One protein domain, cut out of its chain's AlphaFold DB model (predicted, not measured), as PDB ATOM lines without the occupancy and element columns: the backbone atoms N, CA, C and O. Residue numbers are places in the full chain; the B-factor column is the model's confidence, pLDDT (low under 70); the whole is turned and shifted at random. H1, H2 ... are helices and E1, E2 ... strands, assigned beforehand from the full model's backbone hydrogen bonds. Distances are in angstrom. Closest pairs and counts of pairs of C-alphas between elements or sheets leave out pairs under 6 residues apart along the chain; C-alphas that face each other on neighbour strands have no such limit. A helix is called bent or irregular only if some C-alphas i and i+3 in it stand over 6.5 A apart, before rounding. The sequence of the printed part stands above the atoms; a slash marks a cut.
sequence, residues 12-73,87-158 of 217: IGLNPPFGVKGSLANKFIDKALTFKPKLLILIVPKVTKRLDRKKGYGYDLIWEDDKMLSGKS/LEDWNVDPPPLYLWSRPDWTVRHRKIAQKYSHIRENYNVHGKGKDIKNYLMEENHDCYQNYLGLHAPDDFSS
ATOM      1  N   ILE A  12     -12.886 117.573  23.815       94.88
ATOM      2  CA  ILE A  12     -14.266 117.132  24.022       94.88
ATOM      3  C   ILE A  12     -14.239 115.875  24.890       94.88
ATOM      4  O   ILE A  12     -13.502 114.938  24.593       94.88
ATOM      5  N   GLY A  13     -15.040 115.853  25.954       94.81
ATOM      6  CA  GLY A  13     -15.299 114.667  26.768       94.81
ATOM      7  C   GLY A  13     -16.751 114.234  26.619       94.81
ATOM      8  O   GLY A  13     -17.637 115.076  26.731       94.81
ATOM      9  N   LEU A  14     -17.001 112.951  26.343       91.75
ATOM     10  CA  LEU A  14     -18.347 112.410  26.130       91.75
ATOM     11  C   LEU A  14     -18.550 111.103  26.899       91.75
ATOM     12  O   LEU A  14     -17.723 110.194  26.839       91.75
ATOM     13  N   ASN A  15     -19.723 110.990  27.515       91.25
ATOM     14  CA  ASN A  15     -20.344 109.733  27.918       91.25
ATOM     15  C   ASN A  15     -21.659 109.606  27.129       91.25
ATOM     16  O   ASN A  15     -22.717 109.982  27.636       91.25
ATOM     17  N   PRO A  16     -21.588 109.269  25.827       86.75
ATOM     18  CA  PRO A  16     -22.747 109.355  24.960       86.75
ATOM     19  C   PRO A  16     -23.760 108.258  25.308       86.75
ATOM     20  O   PRO A  16     -23.360 107.146  25.654       86.75
ATOM     21  N   PRO A  17     -25.067 108.518  25.150       83.44
ATOM     22  CA  PRO A  17     -26.077 107.491  25.352       83.44
ATOM     23  C   PRO A  17     -25.855 106.341  24.360       83.44
ATOM     24  O   PRO A  17     -25.629 106.559  23.167       83.44
ATOM     25  N   PHE A  18     -25.891 105.102  24.850       79.00
ATOM     26  CA  PHE A  18     -25.402 103.961  24.073       79.00
ATOM     27  C   PHE A  18     -26.358 103.563  22.942       79.00
ATOM     28  O   PHE A  18     -25.932 103.415  21.791       79.00
ATOM     29  N   GLY A  19     -27.655 103.458  23.240       76.06
ATOM     30  CA  GLY A  19     -28.655 102.910  22.322       76.06
ATOM     31  C   GLY A  19     -28.403 101.435  21.986       76.06
ATOM     32  O   GLY A  19     -27.390 100.845  22.370       76.06
ATOM     33  N   VAL A  20     -29.315 100.824  21.227       75.69
ATOM     34  CA  VAL A  20     -29.200  99.407  20.843       75.69
ATOM     35  C   VAL A  20     -27.896  99.190  20.067       75.69
ATOM     36  O   VAL A  20     -27.650  99.866  19.060       75.69
ATOM     37  N   LYS A  21     -27.047  98.273  20.556       75.25
ATOM     38  CA  LYS A  21     -25.725  97.940  19.987       75.25
ATOM     39  C   LYS A  21     -24.797  99.150  19.773       75.25
ATOM     40  O   LYS A  21     -24.031  99.190  18.812       75.25
ATOM     41  N   GLY A  22     -24.884 100.179  20.621       74.62
ATOM     42  CA  GLY A  22     -24.013 101.358  20.522       74.62
ATOM     43  C   GLY A  22     -24.336 102.289  19.343       74.62
ATOM     44  O   GLY A  22     -23.527 103.149  18.987       74.62
ATOM     45  N   SER A  23     -25.476 102.104  18.670       80.62
ATOM     46  CA  SER A  23     -25.847 102.878  17.475       80.62
ATOM     47  C   SER A  23     -25.981 104.376  17.755       80.62
ATOM     48  O   SER A  23     -25.517 105.189  16.952       80.62
ATOM     49  N   LEU A  24     -26.547 104.745  18.906       83.69
ATOM     50  CA  LEU A  24     -26.707 106.141  19.301       83.69
ATOM     51  C   LEU A  24     -25.355 106.756  19.679       83.69
ATOM     52  O   LEU A  24     -25.020 107.827  19.176       83.69
ATOM     53  N   ALA A  25     -24.519 106.022  20.420       87.50
ATOM     54  CA  ALA A  25     -23.165 106.465  20.747       87.50
ATOM     55  C   ALA A  25     -22.345 106.792  19.491       87.50
ATOM     56  O   ALA A  25     -21.675 107.821  19.437       87.50
ATOM     57  N   ASN A  26     -22.448 105.968  18.443       86.38
ATOM     58  CA  ASN A  26     -21.760 106.231  17.180       86.38
ATOM     59  C   ASN A  26     -22.216 107.543  16.515       86.38
ATOM     60  O   ASN A  26     -21.358 108.295  16.062       86.38
ATOM     61  N   LYS A  27     -23.523 107.851  16.505       88.19
ATOM     62  CA  LYS A  27     -24.049 109.116  15.953       88.19
ATOM     63  C   LYS A  27     -23.537 110.335  16.727       88.19
ATOM     64  O   LYS A  27     -23.114 111.315  16.118       88.19
ATOM     65  N   PHE A  28     -23.531 110.255  18.059       90.31
ATOM     66  CA  PHE A  28     -22.995 111.313  18.923       90.31
ATOM     67  C   PHE A  28     -21.507 111.556  18.661       90.31
ATOM     68  O   PHE A  28     -21.079 112.698  18.504       90.31
ATOM     69  N   ILE A  29     -20.726 110.478  18.556       90.94
ATOM     70  CA  ILE A  29     -19.305 110.551  18.218       90.94
ATOM     71  C   ILE A  29     -19.112 111.173  16.831       90.94
ATOM     72  O   ILE A  29     -18.268 112.051  16.680       90.94
ATOM     73  N   ASP A  30     -19.882 110.757  15.824       89.81
ATOM     74  CA  ASP A  30     -19.767 111.296  14.463       89.81
ATOM     75  C   ASP A  30     -20.025 112.806  14.432       89.81
ATOM     76  O   ASP A  30     -19.259 113.545  13.811       89.81
ATOM     77  N   LYS A  31     -21.028 113.286  15.176       91.25
ATOM     78  CA  LYS A  31     -21.271 114.725  15.336       91.25
ATOM     79  C   LYS A  31     -20.125 115.417  16.078       91.25
ATOM     80  O   LYS A  31     -19.681 116.475  15.653       91.25
ATOM     81  N   ALA A  32     -19.587 114.824  17.142       91.69
ATOM     82  CA  ALA A  32     -18.451 115.400  17.863       91.69
ATOM     83  C   ALA A  32     -17.199 115.548  16.976       91.69
ATOM     84  O   ALA A  32     -16.467 116.536  17.070       91.69
ATOM     85  N   LEU A  33     -16.972 114.601  16.063       90.69
ATOM     86  CA  LEU A  33     -15.846 114.636  15.129       90.69
ATOM     87  C   LEU A  33     -15.938 115.789  14.118       90.69
ATOM     88  O   LEU A  33     -14.893 116.239  13.640       90.69
ATOM     89  N   THR A  34     -17.131 116.329  13.825       90.19
ATOM     90  CA  THR A  34     -17.268 117.480  12.910       90.19
ATOM     91  C   THR A  34     -16.615 118.746  13.461       90.19
ATOM     92  O   THR A  34     -16.142 119.572  12.686       90.19
ATOM     93  N   PHE A  35     -16.514 118.873  14.789       90.44
ATOM     94  CA  PHE A  35     -15.816 119.978  15.461       90.44
ATOM     95  C   PHE A  35     -14.286 119.846  15.418       90.44
ATOM     96  O   PHE A  35     -13.563 120.766  15.813       90.44
ATOM     97  N   LYS A  36     -13.784 118.699  14.936       90.81
ATOM     98  CA  LYS A  36     -12.359 118.366  14.831       90.81
ATOM     99  C   LYS A  36     -11.598 118.648  16.141       90.81
ATOM    100  O   LYS A  36     -10.613 119.386  16.091       90.81
ATOM    101  N   PRO A  37     -12.027 118.130  17.305       93.12
ATOM    102  CA  PRO A  37     -11.310 118.357  18.559       93.12
ATOM    103  C   PRO A  37      -9.853 117.890  18.465       93.12
ATOM    104  O   PRO A  37      -9.541 116.925  17.776       93.12
ATOM    105  N   LYS A  38      -8.931 118.543  19.174       94.19
ATOM    106  CA  LYS A  38      -7.541 118.058  19.237       94.19
ATOM    107  C   LYS A  38      -7.424 116.768  20.057       94.19
ATOM    108  O   LYS A  38      -6.553 115.944  19.788       94.19
ATOM    109  N   LEU A  39      -8.296 116.610  21.054       94.56
ATOM    110  CA  LEU A  39      -8.372 115.458  21.948       94.56
ATOM    111  C   LEU A  39      -9.841 115.134  22.233       94.56
ATOM    112  O   LEU A  39     -10.623 116.026  22.564       94.56
ATOM    113  N   LEU A  40     -10.190 113.859  22.127       95.12
ATOM    114  CA  LEU A  40     -11.511 113.331  22.418       95.12
ATOM    115  C   LEU A  40     -11.396 112.273  23.523       95.12
ATOM    116  O   LEU A  40     -10.650 111.305  23.382       95.12
ATOM    117  N   ILE A  41     -12.122 112.479  24.618       95.31
ATOM    118  CA  ILE A  41     -12.178 111.590  25.781       95.31
ATOM    119  C   ILE A  41     -13.533 110.884  25.750       95.31
ATOM    120  O   ILE A  41     -14.567 111.551  25.784       95.31
ATOM    121  N   LEU A  42     -13.548 109.557  25.642       93.50
ATOM    122  CA  LEU A  42     -14.777 108.779  25.460       93.50
ATOM    123  C   LEU A  42     -14.934 107.721  26.542       93.50
ATOM    124  O   LEU A  42     -14.027 106.923  26.748       93.50
ATOM    125  N   ILE A  43     -16.120 107.668  27.140       91.31
ATOM    126  CA  ILE A  43     -16.582 106.544  27.955       91.31
ATOM    127  C   ILE A  43     -17.672 105.851  27.151       91.31
ATOM    128  O   ILE A  43     -18.775 106.378  27.021       91.31
ATOM    129  N   VAL A  44     -17.347 104.718  26.531       86.25
ATOM    130  CA  VAL A  44     -18.274 104.019  25.633       86.25
ATOM    131  C   VAL A  44     -18.126 102.502  25.718       86.25
ATOM    132  O   VAL A  44     -17.021 102.013  25.944       86.25
ATOM    133  N   PRO A  45     -19.201 101.730  25.470       79.25
ATOM    134  CA  PRO A  45     -19.140 100.278  25.434       79.25
ATOM    135  C   PRO A  45     -18.161  99.783  24.368       79.25
ATOM    136  O   PRO A  45     -18.023 100.391  23.299       79.25
ATOM    137  N   LYS A  46     -17.553  98.619  24.607       80.31
ATOM    138  CA  LYS A  46     -16.591  97.973  23.691       80.31
ATOM    139  C   LYS A  46     -17.160  97.702  22.287       80.31
ATOM    140  O   LYS A  46     -16.405  97.660  21.324       80.31
ATOM    141  N   VAL A  47     -18.486  97.582  22.153       78.88
ATOM    142  CA  VAL A  47     -19.185  97.385  20.866       78.88
ATOM    143  C   VAL A  47     -19.163  98.624  19.949       78.88
ATOM    144  O   VAL A  47     -19.514  98.541  18.771       78.88
ATOM    145  N   THR A  48     -18.763  99.796  20.451       80.44
ATOM    146  CA  THR A  48     -18.705 101.025  19.642       80.44
ATOM    147  C   THR A  48     -17.594 100.992  18.584       80.44
ATOM    148  O   THR A  48     -16.578 100.310  18.717       80.44
ATOM    149  N   LYS A  49     -17.787 101.716  17.469       80.44
ATOM    150  CA  LYS A  49     -16.832 101.681  16.350       80.44
ATOM    151  C   LYS A  49     -15.552 102.433  16.709       80.44
ATOM    152  O   LYS A  49     -15.585 103.627  17.000       80.44
ATOM    153  N   ARG A  50     -14.416 101.755  16.554       82.81
ATOM    154  CA  ARG A  50     -13.073 102.326  16.705       82.81
ATOM    155  C   ARG A  50     -12.795 103.476  15.724       82.81
ATOM    156  O   ARG A  50     -13.099 103.361  14.534       82.81
ATOM    157  N   LEU A  51     -12.191 104.564  16.210       86.00
ATOM    158  CA  LEU A  51     -11.970 105.781  15.413       86.00
ATOM    159  C   LEU A  51     -10.802 105.666  14.433       86.00
ATOM    160  O   LEU A  51     -10.880 106.222  13.341       86.00
ATOM    161  N   ASP A  52      -9.778 104.881  14.771       83.44
ATOM    162  CA  ASP A  52      -8.645 104.561  13.891       83.44
ATOM    163  C   ASP A  52      -9.074 103.796  12.626       83.44
ATOM    164  O   ASP A  52      -8.356 103.768  11.632       83.44
ATOM    165  N   ARG A  53     -10.278 103.207  12.629       81.94
ATOM    166  CA  ARG A  53     -10.844 102.466  11.490       81.94
ATOM    167  C   ARG A  53     -11.801 103.294  10.634       81.94
ATOM    168  O   ARG A  53     -12.267 102.808   9.602       81.94
ATOM    169  N   LYS A  54     -12.135 104.523  11.043       77.00
ATOM    170  CA  LYS A  54     -13.048 105.391  10.289       77.00
ATOM    171  C   LYS A  54     -12.298 106.077   9.146       77.00
ATOM    172  O   LYS A  54     -11.340 106.817   9.364       77.00
ATOM    173  N   LYS A  55     -12.763 105.864   7.911       70.19
ATOM    174  CA  LYS A  55     -12.224 106.545   6.723       70.19
ATOM    175  C   LYS A  55     -12.411 108.064   6.856       70.19
ATOM    176  O   LYS A  55     -13.499 108.520   7.188       70.19
ATOM    177  N   GLY A  56     -11.357 108.833   6.582       67.00
ATOM    178  CA  GLY A  56     -11.403 110.298   6.465       67.00
ATOM    179  C   GLY A  56     -11.191 111.104   7.753       67.00
ATOM    180  O   GLY A  56     -10.836 112.273   7.652       67.00
ATOM    181  N   TYR A  57     -11.339 110.506   8.941       65.81
ATOM    182  CA  TYR A  57     -11.231 111.231  10.222       65.81
ATOM    183  C   TYR A  57     -10.113 110.741  11.145       65.81
ATOM    184  O   TYR A  57      -9.887 111.400  12.150       65.81
ATOM    185  N   GLY A  58      -9.463 109.615  10.818       80.50
ATOM    186  CA  GLY A  58      -8.595 108.806  11.689       80.50
ATOM    187  C   GLY A  58      -7.986 109.545  12.879       80.50
ATOM    188  O   GLY A  58      -7.046 110.313  12.713       80.50
ATOM    189  N   TYR A  59      -8.535 109.301  14.071       92.38
ATOM    190  CA  TYR A  59      -7.911 109.702  15.329       92.38
ATOM    191  C   TYR A  59      -6.997 108.576  15.798       92.38
ATOM    192  O   TYR A  59      -7.324 107.397  15.659       92.38
ATOM    193  N   ASP A  60      -5.887 108.952  16.414       93.00
ATOM    194  CA  ASP A  60      -4.948 108.014  17.004       93.00
ATOM    195  C   ASP A  60      -5.356 107.700  18.437       93.00
ATOM    196  O   ASP A  60      -5.547 108.604  19.255       93.00
ATOM    197  N   LEU A  61      -5.433 106.413  18.771       92.75
ATOM    198  CA  LEU A  61      -5.574 106.003  20.162       92.75
ATOM    199  C   LEU A  61      -4.287 106.367  20.915       92.75
ATOM    200  O   LEU A  61      -3.189 105.958  20.522       92.75
ATOM    201  N   ILE A  62      -4.423 107.151  21.982       93.94
ATOM    202  CA  ILE A  62      -3.321 107.504  22.884       93.94
ATOM    203  C   ILE A  62      -3.322 106.585  24.094       93.94
ATOM    204  O   ILE A  62      -2.268 106.081  24.472       93.94
ATOM    205  N   TRP A  63      -4.494 106.390  24.695       91.12
ATOM    206  CA  TRP A  63      -4.649 105.626  25.923       91.12
ATOM    207  C   TRP A  63      -6.042 105.002  25.989       91.12
ATOM    208  O   TRP A  63      -7.023 105.611  25.561       91.12
ATOM    209  N   GLU A  64      -6.095 103.782  26.504       91.19
ATOM    210  CA  GLU A  64      -7.297 103.011  26.798       91.19
ATOM    211  C   GLU A  64      -7.118 102.440  28.206       91.19
ATOM    212  O   GLU A  64      -6.065 101.864  28.497       91.19
ATOM    213  N   ASP A  65      -8.118 102.616  29.064       88.50
ATOM    214  CA  ASP A  65      -8.157 102.016  30.397       88.50
ATOM    215  C   ASP A  65      -9.531 101.386  30.637       88.50
ATOM    216  O   ASP A  65     -10.559 102.064  30.659       88.50
ATOM    217  N   ASP A  66      -9.539 100.065  30.787       87.38
ATOM    218  CA  ASP A  66     -10.726  99.239  30.984       87.38
ATOM    219  C   ASP A  66     -11.048  98.983  32.463       87.38
ATOM    220  O   ASP A  66     -11.949  98.208  32.767       87.38
ATOM    221  N   LYS A  67     -10.327  99.615  33.397       85.62
ATOM    222  CA  LYS A  67     -10.485  99.414  34.847       85.62
ATOM    223  C   LYS A  67     -10.698 100.702  35.620       85.62
ATOM    224  O   LYS A  67     -11.262 100.645  36.711       85.62
ATOM    225  N   MET A  68     -10.287 101.847  35.080       86.00
ATOM    226  CA  MET A  68     -10.350 103.142  35.764       86.00
ATOM    227  C   MET A  68     -11.758 103.490  36.266       86.00
ATOM    228  O   MET A  68     -11.900 104.175  37.273       86.00
ATOM    229  N   LEU A  69     -12.795 103.014  35.570       86.38
ATOM    230  CA  LEU A  69     -14.198 103.282  35.894       86.38
ATOM    231  C   LEU A  69     -14.884 102.136  36.662       86.38
ATOM    232  O   LEU A  69     -16.108 102.145  36.801       86.38
ATOM    233  N   SER A  70     -14.122 101.148  37.140       85.69
ATOM    234  CA  SER A  70     -14.642 100.075  37.998       85.69
ATOM    235  C   SER A  70     -14.987 100.579  39.403       85.69
ATOM    236  O   SER A  70     -14.464 101.590  39.871       85.69
ATOM    237  N   GLY A  71     -15.853  99.843  40.100       84.94
ATOM    238  CA  GLY A  71     -16.263 100.171  41.468       84.94
ATOM    239  C   GLY A  71     -17.636 100.834  41.529       84.94
ATOM    240  O   GLY A  71     -18.471 100.593  40.662       84.94
ATOM    241  N   LYS A  72     -17.895 101.638  42.569       79.81
ATOM    242  CA  LYS A  72     -19.213 102.254  42.782       79.81
ATOM    243  C   LYS A  72     -19.569 103.179  41.615       79.81
ATOM    244  O   LYS A  72     -18.837 104.126  41.324       79.81
ATOM    245  N   SER A  73     -20.700 102.909  40.978       75.44
ATOM    246  CA  SER A  73     -21.221 103.687  39.862       75.44
ATOM    247  C   SER A  73     -21.557 105.108  40.306       75.44
ATOM    248  O   SER A  73     -22.100 105.337  41.390       75.44
ATOM    249  N   LEU A  87     -29.952 105.559  44.199       74.75
ATOM    250  CA  LEU A  87     -29.431 104.551  43.299       74.75
ATOM    251  C   LEU A  87     -27.965 104.276  43.650       74.75
ATOM    252  O   LEU A  87     -27.104 105.155  43.549       74.75
ATOM    253  N   GLU A  88     -27.689 103.053  44.088       74.38
ATOM    254  CA  GLU A  88     -26.343 102.548  44.317       74.38
ATOM    255  C   GLU A  88     -26.129 101.348  43.401       74.38
ATOM    256  O   GLU A  88     -26.847 100.357  43.495       74.38
ATOM    257  N   ASP A  89     -25.150 101.451  42.508       74.50
ATOM    258  CA  ASP A  89     -24.769 100.364  41.607       74.50
ATOM    259  C   ASP A  89     -23.243 100.224  41.592       74.50
ATOM    260  O   ASP A  89     -22.520 101.099  42.083       74.50
ATOM    261  N   TRP A  90     -22.751  99.115  41.055       79.75
ATOM    262  CA  TRP A  90     -21.331  98.812  40.936       79.75
ATOM    263  C   TRP A  90     -20.988  98.438  39.494       79.75
ATOM    264  O   TRP A  90     -21.514  97.476  38.938       79.75
ATOM    265  N   ASN A  91     -20.024  99.140  38.909       78.44
ATOM    266  CA  ASN A  91     -19.444  98.812  37.615       78.44
ATOM    267  C   ASN A  91     -18.524  97.588  37.751       78.44
ATOM    268  O   ASN A  91     -17.309  97.725  37.932       78.44
ATOM    269  N   VAL A  92     -19.112  96.389  37.694       74.62
ATOM    270  CA  VAL A  92     -18.376  95.112  37.690       74.62
ATOM    271  C   VAL A  92     -17.636  94.907  36.362       74.62
ATOM    272  O   VAL A  92     -16.469  94.526  36.372       74.62
ATOM    273  N   ASP A  93     -18.287  95.220  35.237       78.44
ATOM    274  CA  ASP A  93     -17.666  95.331  33.909       78.44
ATOM    275  C   ASP A  93     -17.795  96.787  33.433       78.44
ATOM    276  O   ASP A  93     -18.810  97.160  32.836       78.44
ATOM    277  N   PRO A  94     -16.837  97.662  33.787       83.31
ATOM    278  CA  PRO A  94     -16.932  99.074  33.462       83.31
ATOM    279  C   PRO A  94     -16.772  99.317  31.954       83.31
ATOM    280  O   PRO A  94     -15.988  98.639  31.279       83.31
ATOM    281  N   PRO A  95     -17.436 100.349  31.403       85.25
ATOM    282  CA  PRO A  95     -17.103 100.811  30.069       85.25
ATOM    283  C   PRO A  95     -15.650 101.325  30.057       85.25
ATOM    284  O   PRO A  95     -15.242 102.026  30.985       85.25
ATOM    285  N   PRO A  96     -14.857 101.012  29.022       88.69
ATOM    286  CA  PRO A  96     -13.505 101.541  28.904       88.69
ATOM    287  C   PRO A  96     -13.496 103.060  28.695       88.69
ATOM    288  O   PRO A  96     -14.349 103.624  27.999       88.69
ATOM    289  N   LEU A  97     -12.478 103.707  29.264       91.44
ATOM    290  CA  LEU A  97     -12.111 105.087  28.971       91.44
ATOM    291  C   LEU A  97     -11.112 105.115  27.814       91.44
ATOM    292  O   LEU A  97     -10.077 104.457  27.871       91.44
ATOM    293  N   TYR A  98     -11.367 105.953  26.813       92.94
ATOM    294  CA  TYR A  98     -10.447 106.185  25.706       92.94
ATOM    295  C   TYR A  98     -10.019 107.643  25.597       92.94
ATOM    296  O   TYR A  98     -10.848 108.548  25.685       92.94
ATOM    297  N   LEU A  99      -8.743 107.858  25.277       94.81
ATOM    298  CA  LEU A  99      -8.194 109.135  24.826       94.81
ATOM    299  C   LEU A  99      -7.770 109.009  23.363       94.81
ATOM    300  O   LEU A  99      -6.800 108.322  23.032       94.81
ATOM    301  N   TRP A 100      -8.476 109.724  22.497       94.81
ATOM    302  CA  TRP A 100      -8.244 109.774  21.059       94.81
ATOM    303  C   TRP A 100      -7.675 111.133  20.667       94.81
ATOM    304  O   TRP A 100      -8.274 112.169  20.953       94.81
ATOM    305  N   SER A 101      -6.537 111.149  19.981       94.69
ATOM    306  CA  SER A 101      -5.896 112.377  19.514       94.69
ATOM    307  C   SER A 101      -6.099 112.581  18.027       94.69
ATOM    308  O   SER A 101      -6.038 111.639  17.241       94.69
ATOM    309  N   ARG A 102      -6.260 113.842  17.629       93.12
ATOM    310  CA  ARG A 102      -6.144 114.224  16.225       93.12
ATOM    311  C   ARG A 102      -4.688 114.016  15.762       93.12
ATOM    312  O   ARG A 102      -3.787 114.316  16.557       93.12
ATOM    313  N   PRO A 103      -4.429 113.541  14.528       91.69
ATOM    314  CA  PRO A 103      -3.082 113.153  14.089       91.69
ATOM    315  C   PRO A 103      -1.997 114.226  14.233       91.69
ATOM    316  O   PRO A 103      -0.870 113.930  14.621       91.69
ATOM    317  N   ASP A 104      -2.338 115.490  13.988       91.31
ATOM    318  CA  ASP A 104      -1.436 116.639  14.131       91.31
ATOM    319  C   ASP A 104      -1.053 116.943  15.595       91.31
ATOM    320  O   ASP A 104      -0.024 117.566  15.850       91.31
ATOM    321  N   TRP A 105      -1.827 116.460  16.572       93.06
ATOM    322  CA  TRP A 105      -1.566 116.628  18.011       93.06
ATOM    323  C   TRP A 105      -1.001 115.386  18.695       93.06
ATOM    324  O   TRP A 105      -0.523 115.454  19.832       93.06
ATOM    325  N   THR A 106      -1.025 114.253  18.007       93.06
ATOM    326  CA  THR A 106      -0.722 112.941  18.567       93.06
ATOM    327  C   THR A 106       0.648 112.872  19.233       93.06
ATOM    328  O   THR A 106       0.754 112.391  20.360       93.06
ATOM    329  N   VAL A 107       1.698 113.405  18.599       93.25
ATOM    330  CA  VAL A 107       3.056 113.403  19.175       93.25
ATOM    331  C   VAL A 107       3.085 114.127  20.522       93.25
ATOM    332  O   VAL A 107       3.675 113.635  21.486       93.25
ATOM    333  N   ARG A 108       2.409 115.276  20.620       93.62
ATOM    334  CA  ARG A 108       2.343 116.066  21.853       93.62
ATOM    335  C   ARG A 108       1.544 115.344  22.935       93.62
ATOM    336  O   ARG A 108       2.013 115.261  24.068       93.62
ATOM    337  N   HIS A 109       0.374 114.798  22.603       94.62
ATOM    338  CA  HIS A 109      -0.450 114.073  23.573       94.62
ATOM    339  C   HIS A 109       0.227 112.795  24.080       94.62
ATOM    340  O   HIS A 109       0.170 112.535  25.279       94.62
ATOM    341  N   ARG A 110       0.949 112.047  23.230       93.06
ATOM    342  CA  ARG A 110       1.738 110.885  23.680       93.06
ATOM    343  C   ARG A 110       2.823 111.282  24.680       93.06
ATOM    344  O   ARG A 110       2.922 110.647  25.722       93.06
ATOM    345  N   LYS A 111       3.585 112.353  24.419       92.06
ATOM    346  CA  LYS A 111       4.611 112.846  25.360       92.06
ATOM    347  C   LYS A 111       4.018 113.196  26.727       92.06
ATOM    348  O   LYS A 111       4.601 112.875  27.757       92.06
ATOM    349  N   ILE A 112       2.846 113.834  26.743       91.12
ATOM    350  CA  ILE A 112       2.124 114.147  27.985       91.12
ATOM    351  C   ILE A 112       1.701 112.852  28.691       91.12
ATOM    352  O   ILE A 112       1.978 112.690  29.875       91.12
ATOM    353  N   ALA A 113       1.089 111.914  27.966       89.38
ATOM    354  CA  ALA A 113       0.665 110.633  28.521       89.38
ATOM    355  C   ALA A 113       1.843 109.828  29.105       89.38
ATOM    356  O   ALA A 113       1.700 109.212  30.158       89.38
ATOM    357  N   GLN A 114       3.019 109.882  28.473       88.19
ATOM    358  CA  GLN A 114       4.256 109.288  28.990       88.19
ATOM    359  C   GLN A 114       4.731 109.977  30.270       88.19
ATOM    360  O   GLN A 114       4.986 109.306  31.266       88.19
ATOM    361  N   LYS A 115       4.793 111.318  30.273       90.81
ATOM    362  CA  LYS A 115       5.228 112.113  31.436       90.81
ATOM    363  C   LYS A 115       4.421 111.786  32.695       90.81
ATOM    364  O   LYS A 115       4.982 111.740  33.783       90.81
ATOM    365  N   TYR A 116       3.122 111.548  32.541       86.12
ATOM    366  CA  TYR A 116       2.221 111.209  33.645       86.12
ATOM    367  C   TYR A 116       2.008 109.699  33.825       86.12
ATOM    368  O   TYR A 116       1.105 109.288  34.542       86.12
ATOM    369  N   SER A 117       2.854 108.862  33.211       82.38
ATOM    370  CA  SER A 117       2.823 107.397  33.341       82.38
ATOM    371  C   SER A 117       1.502 106.732  32.925       82.38
ATOM    372  O   SER A 117       1.241 105.593  33.307       82.38
ATOM    373  N   HIS A 118       0.692 107.392  32.091       79.12
ATOM    374  CA  HIS A 118      -0.486 106.783  31.461       79.12
ATOM    375  C   HIS A 118      -0.082 105.746  30.402       79.12
ATOM    376  O   HIS A 118      -0.776 104.754  30.198       79.12
ATOM    377  N   ILE A 119       1.067 105.944  29.744       79.19
ATOM    378  CA  ILE A 119       1.662 104.988  28.800       79.19
ATOM    379  C   ILE A 119       3.164 104.824  29.084       79.19
ATOM    380  O   ILE A 119       3.863 105.794  29.358       79.19
ATOM    381  N   ARG A 120       3.678 103.588  29.028       71.00
ATOM    382  CA  ARG A 120       5.110 103.278  29.235       71.00
ATOM    383  C   ARG A 120       5.917 103.548  27.954       71.00
ATOM    384  O   ARG A 120       5.388 103.425  26.856       71.00
ATOM    385  N   GLU A 121       7.205 103.867  28.080       57.91
ATOM    386  CA  GLU A 121       8.074 104.332  26.974       57.91
ATOM    387  C   GLU A 121       8.228 103.358  25.782       57.91
ATOM    388  O   GLU A 121       8.596 103.779  24.691       57.91
ATOM    389  N   ASN A 122       7.865 102.077  25.925       47.72
ATOM    390  CA  ASN A 122       8.112 101.041  24.911       47.72
ATOM    391  C   ASN A 122       7.012 100.839  23.847       47.72
ATOM    392  O   ASN A 122       7.057  99.851  23.110       47.72
ATOM    393  N   TYR A 123       6.054 101.755  23.692       45.88
ATOM    394  CA  TYR A 123       5.101 101.708  22.571       45.88
ATOM    395  C   TYR A 123       5.633 102.477  21.354       45.88
ATOM    396  O   TYR A 123       5.063 103.475  20.916       45.88
ATOM    397  N   ASN A 124       6.738 101.996  20.783       40.06
ATOM    398  CA  ASN A 124       7.127 102.366  19.425       40.06
ATOM    399  C   ASN A 124       6.089 101.792  18.445       40.06
ATOM    400  O   ASN A 124       6.146 100.617  18.082       40.06
ATOM    401  N   VAL A 125       5.153 102.623  17.973       45.53
ATOM    402  CA  VAL A 125       4.210 102.304  16.877       45.53
ATOM    403  C   VAL A 125       4.929 102.378  15.516       45.53
ATOM    404  O   VAL A 125       4.504 103.039  14.573       45.53
ATOM    405  N   HIS A 126       6.079 101.712  15.425       40.34
ATOM    406  CA  HIS A 126       6.761 101.405  14.165       40.34
ATOM    407  C   HIS A 126       7.197  99.936  14.068       40.34
ATOM    408  O   HIS A 126       7.948  99.555  13.175       40.34
ATOM    409  N   GLY A 127       6.683  99.082  14.956       31.14
ATOM    410  CA  GLY A 127       6.787  97.633  14.846       31.14
ATOM    411  C   GLY A 127       5.452  97.041  14.413       31.14
ATOM    412  O   GLY A 127       4.443  97.223  15.091       31.14
ATOM    413  N   LYS A 128       5.456  96.331  13.284       35.56
ATOM    414  CA  LYS A 128       4.387  95.436  12.826       35.56
ATOM    415  C   LYS A 128       3.692  94.718  13.997       35.56
ATOM    416  O   LYS A 128       4.359  94.064  14.791       35.56
ATOM    417  N   GLY A 129       2.361  94.802  14.032       41.41
ATOM    418  CA  GLY A 129       1.467  93.789  14.604       41.41
ATOM    419  C   GLY A 129       1.822  93.242  15.987       41.41
ATOM    420  O   GLY A 129       2.106  92.055  16.107       41.41
ATOM    421  N   LYS A 130       1.739  94.065  17.037       34.12
ATOM    422  CA  LYS A 130       1.536  93.555  18.400       34.12
ATOM    423  C   LYS A 130       0.118  93.883  18.851       34.12
ATOM    424  O   LYS A 130      -0.216  95.050  19.017       34.12
ATOM    425  N   ASP A 131      -0.676  92.820  18.961       41.03
ATOM    426  CA  ASP A 131      -2.050  92.705  19.456       41.03
ATOM    427  C   ASP A 131      -2.585  93.913  20.235       41.03
ATOM    428  O   ASP A 131      -2.614  93.946  21.465       41.03
ATOM    429  N   ILE A 132      -3.142  94.875  19.502       42.56
ATOM    430  CA  ILE A 132      -4.330  95.560  19.998       42.56
ATOM    431  C   ILE A 132      -5.426  94.512  19.866       42.56
ATOM    432  O   ILE A 132      -5.849  94.224  18.743       42.56
ATOM    433  N   LYS A 133      -5.812  93.887  20.984       36.94
ATOM    434  CA  LYS A 133      -6.828  92.831  20.999       36.94
ATOM    435  C   LYS A 133      -8.050  93.305  20.213       36.94
ATOM    436  O   LYS A 133      -8.756  94.235  20.599       36.94
ATOM    437  N   ASN A 134      -8.257  92.680  19.060       36.62
ATOM    438  CA  ASN A 134      -9.497  92.762  18.319       36.62
ATOM    439  C   ASN A 134     -10.557  92.059  19.167       36.62
ATOM    440  O   ASN A 134     -10.641  90.840  19.128       36.62
ATOM    441  N   TYR A 135     -11.401  92.798  19.883       41.06
ATOM    442  CA  TYR A 135     -12.630  92.249  20.481       41.06
ATOM    443  C   TYR A 135     -13.715  91.953  19.422       41.06
ATOM    444  O   TYR A 135     -14.907  92.056  19.684       41.06
ATOM    445  N   LEU A 136     -13.314  91.624  18.191       38.72
ATOM    446  CA  LEU A 136     -14.202  91.129  17.148       38.72
ATOM    447  C   LEU A 136     -13.842  89.673  16.901       38.72
ATOM    448  O   LEU A 136     -13.020  89.381  16.042       38.72
ATOM    449  N   MET A 137     -14.397  88.803  17.730       37.44
ATOM    450  CA  MET A 137     -15.170  87.619  17.363       37.44
ATOM    451  C   MET A 137     -15.545  86.963  18.693       37.44
ATOM    452  O   MET A 137     -14.657  86.713  19.495       37.44
ATOM    453  N   GLU A 138     -16.838  86.712  18.899       41.69
ATOM    454  CA  GLU A 138     -17.412  86.052  20.086       41.69
ATOM    455  C   GLU A 138     -17.579  86.969  21.312       41.69
ATOM    456  O   GLU A 138     -16.740  87.041  22.195       41.69
ATOM    457  N   GLU A 139     -18.685  87.720  21.351       39.31
ATOM    458  CA  GLU A 139     -19.799  87.446  22.281       39.31
ATOM    459  C   GLU A 139     -20.808  88.609  22.292       39.31
ATOM    460  O   GLU A 139     -20.483  89.785  22.457       39.31
ATOM    461  N   ASN A 140     -22.074  88.256  22.072       41.59
ATOM    462  CA  ASN A 140     -23.230  89.149  22.057       41.59
ATOM    463  C   ASN A 140     -23.660  89.525  23.487       41.59
ATOM    464  O   ASN A 140     -24.769  89.192  23.901       41.59
ATOM    465  N   HIS A 141     -22.804  90.206  24.242       43.47
ATOM    466  CA  HIS A 141     -23.158  90.703  25.570       43.47
ATOM    467  C   HIS A 141     -22.991  92.219  25.636       43.47
ATOM    468  O   HIS A 141     -22.032  92.751  26.184       43.47
ATOM    469  N   ASP A 142     -23.952  92.947  25.069       45.59
ATOM    470  CA  ASP A 142     -24.208  94.305  25.517       45.59
ATOM    471  C   ASP A 142     -24.898  94.240  26.886       45.59
ATOM    472  O   ASP A 142     -26.111  94.097  27.007       45.59
ATOM    473  N   CYS A 143     -24.109  94.403  27.949       45.84
ATOM    474  CA  CYS A 143     -24.566  94.525  29.341       45.84
ATOM    475  C   CYS A 143     -25.538  95.704  29.597       45.84
ATOM    476  O   CYS A 143     -25.980  95.910  30.722       45.84
ATOM    477  N   TYR A 144     -25.915  96.449  28.553       50.50
ATOM    478  CA  TYR A 144     -26.796  97.616  28.582       50.50
ATOM    479  C   TYR A 144     -28.222  97.355  28.053       50.50
ATOM    480  O   TYR A 144     -28.995  98.301  27.929       50.50
ATOM    481  N   GLN A 145     -28.596  96.112  27.719       44.66
ATOM    482  CA  GLN A 145     -29.892  95.824  27.067       44.66
ATOM    483  C   GLN A 145     -31.106  95.641  27.981       44.66
ATOM    484  O   GLN A 145     -32.201  95.432  27.469       44.66
ATOM    485  N   ASN A 146     -30.989  95.749  29.304       41.66
ATOM    486  CA  ASN A 146     -32.140  95.504  30.180       41.66
ATOM    487  C   ASN A 146     -32.807  96.791  30.685       41.66
ATOM    488  O   ASN A 146     -32.904  97.034  31.881       41.66
ATOM    489  N   TYR A 147     -33.336  97.589  29.755       45.59
ATOM    490  CA  TYR A 147     -34.320  98.635  30.059       45.59
ATOM    491  C   TYR A 147     -35.606  98.401  29.259       45.59
ATOM    492  O   TYR A 147     -36.034  99.239  28.476       45.59
ATOM    493  N   LEU A 148     -36.254  97.250  29.462       42.47
ATOM    494  CA  LEU A 148     -37.566  96.944  28.866       42.47
ATOM    495  C   LEU A 148     -38.741  97.721  29.512       42.47
ATOM    496  O   LEU A 148     -39.895  97.404  29.247       42.47
ATOM    497  N   GLY A 149     -38.472  98.727  30.353       43.09
ATOM    498  CA  GLY A 149     -39.492  99.465  31.113       43.09
ATOM    499  C   GLY A 149     -39.597 100.967  30.835       43.09
ATOM    500  O   GLY A 149     -40.473 101.613  31.401       43.09
ATOM    501  N   LEU A 150     -38.739 101.547  29.992       44.84
ATOM    502  CA  LEU A 150     -38.808 102.972  29.658       44.84
ATOM    503  C   LEU A 150     -39.289 103.113  28.216       44.84
ATOM    504  O   LEU A 150     -38.605 102.684  27.288       44.84
ATOM    505  N   HIS A 151     -40.485 103.681  28.043       41.00
ATOM    506  CA  HIS A 151     -40.995 104.108  26.743       41.00
ATOM    507  C   HIS A 151     -39.881 104.820  25.969       41.00
ATOM    508  O   HIS A 151     -39.233 105.720  26.506       41.00
ATOM    509  N   ALA A 152     -39.643 104.391  24.727       43.66
ATOM    510  CA  ALA A 152     -38.727 105.074  23.828       43.66
ATOM    511  C   ALA A 152     -39.150 106.552  23.753       43.66
ATOM    512  O   ALA A 152     -40.297 106.808  23.384       43.66
ATOM    513  N   PRO A 153     -38.291 107.516  24.128       49.34
ATOM    514  CA  PRO A 153     -38.601 108.916  23.914       49.34
ATOM    515  C   PRO A 153     -38.704 109.130  22.408       49.34
ATOM    516  O   PRO A 153     -37.761 108.814  21.672       49.34
ATOM    517  N   ASP A 154     -39.867 109.601  21.971       47.16
ATOM    518  CA  ASP A 154     -40.118 109.972  20.590       47.16
ATOM    519  C   ASP A 154     -39.010 110.914  20.098       47.16
ATOM    520  O   ASP A 154     -38.677 111.917  20.726       47.16
ATOM    521  N   ASP A 155     -38.407 110.507  18.987       50.38
ATOM    522  CA  ASP A 155     -37.542 111.278  18.105       50.38
ATOM    523  C   ASP A 155     -36.559 112.275  18.760       50.38
ATOM    524  O   ASP A 155     -36.747 113.495  18.765       50.38
ATOM    525  N   PHE A 156     -35.412 111.743  19.204       49.94
ATOM    526  CA  PHE A 156     -34.212 112.508  19.594       49.94
ATOM    527  C   PHE A 156     -33.735 113.528  18.541       49.94
ATOM    528  O   PHE A 156     -32.896 114.372  18.862       49.94
ATOM    529  N   SER A 157     -34.213 113.448  17.294       46.12
ATOM    530  CA  SER A 157     -33.872 114.409  16.240       46.12
ATOM    531  C   SER A 157     -34.398 115.813  16.561       46.12
ATOM    532  O   SER A 157     -33.700 116.789  16.299       46.12
ATOM    533  N   SER A 158     -35.540 115.911  17.251       51.41
ATOM    534  CA  SER A 158     -36.193 117.182  17.602       51.41
ATOM    535  C   SER A 158     -35.411 118.056  18.595       51.41
ATOM    536  O   SER A 158     -35.617 119.267  18.652       51.41
TER     537      SER A 158
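AT A GLANCE: This is residues 12 to 73 and 87 to 158 of the 217 residues of an uncharacterized protein of Lupinus albus (UniProt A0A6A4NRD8). Little here is regular structure: H2 packs over E4 and E3 on one face of a small four-stranded sheet, H1 grazes the sheet, and residues 124 to 134 and 146 to 155 stick out. The 134 printed residues include, in order, E1 H1 E2 E3 E4 H2; the sheet, E1 E2 E4 E3, and the class are mixed. The whole is compact, with radius of gyration of the C-alphas 16.4 A and spans 48 by 33 by 30 A.

HOW THE PARTS SIT: Start at E2, residues 39 to 43; E4, residues 97 to 101, is antiparallel to it, N 42 and O 98 being 2.9 A apart. H2, residues 106 to 115, runs along E3, residues 60 to 65; the closest C-alphas, of Ile 62 and Arg 110, are 6.1 A apart. H1, residues 20 to 34, only grazes the sheet. Every O i to N i+4 pair in H2 is within hydrogen-bond range, 8 of 11 in H1.

IN THESE COORDINATES: Find E1, residues 12 to 14, from C-alpha 12 at (-14.266, 117.132, 24.022). H1 is irregular, C-alphas 21 and 24 being 8.3 A apart. H2 ends at C-alpha 115, (5.228, 112.113, 31.436).

THE WHOLE: Residues 74 to 86 are cut out, an 8.9 A gap between C-alphas 73 and 87. The E2 to E3 link is long. Residues 56 to 57 and 121 to 158 have pLDDT under 70.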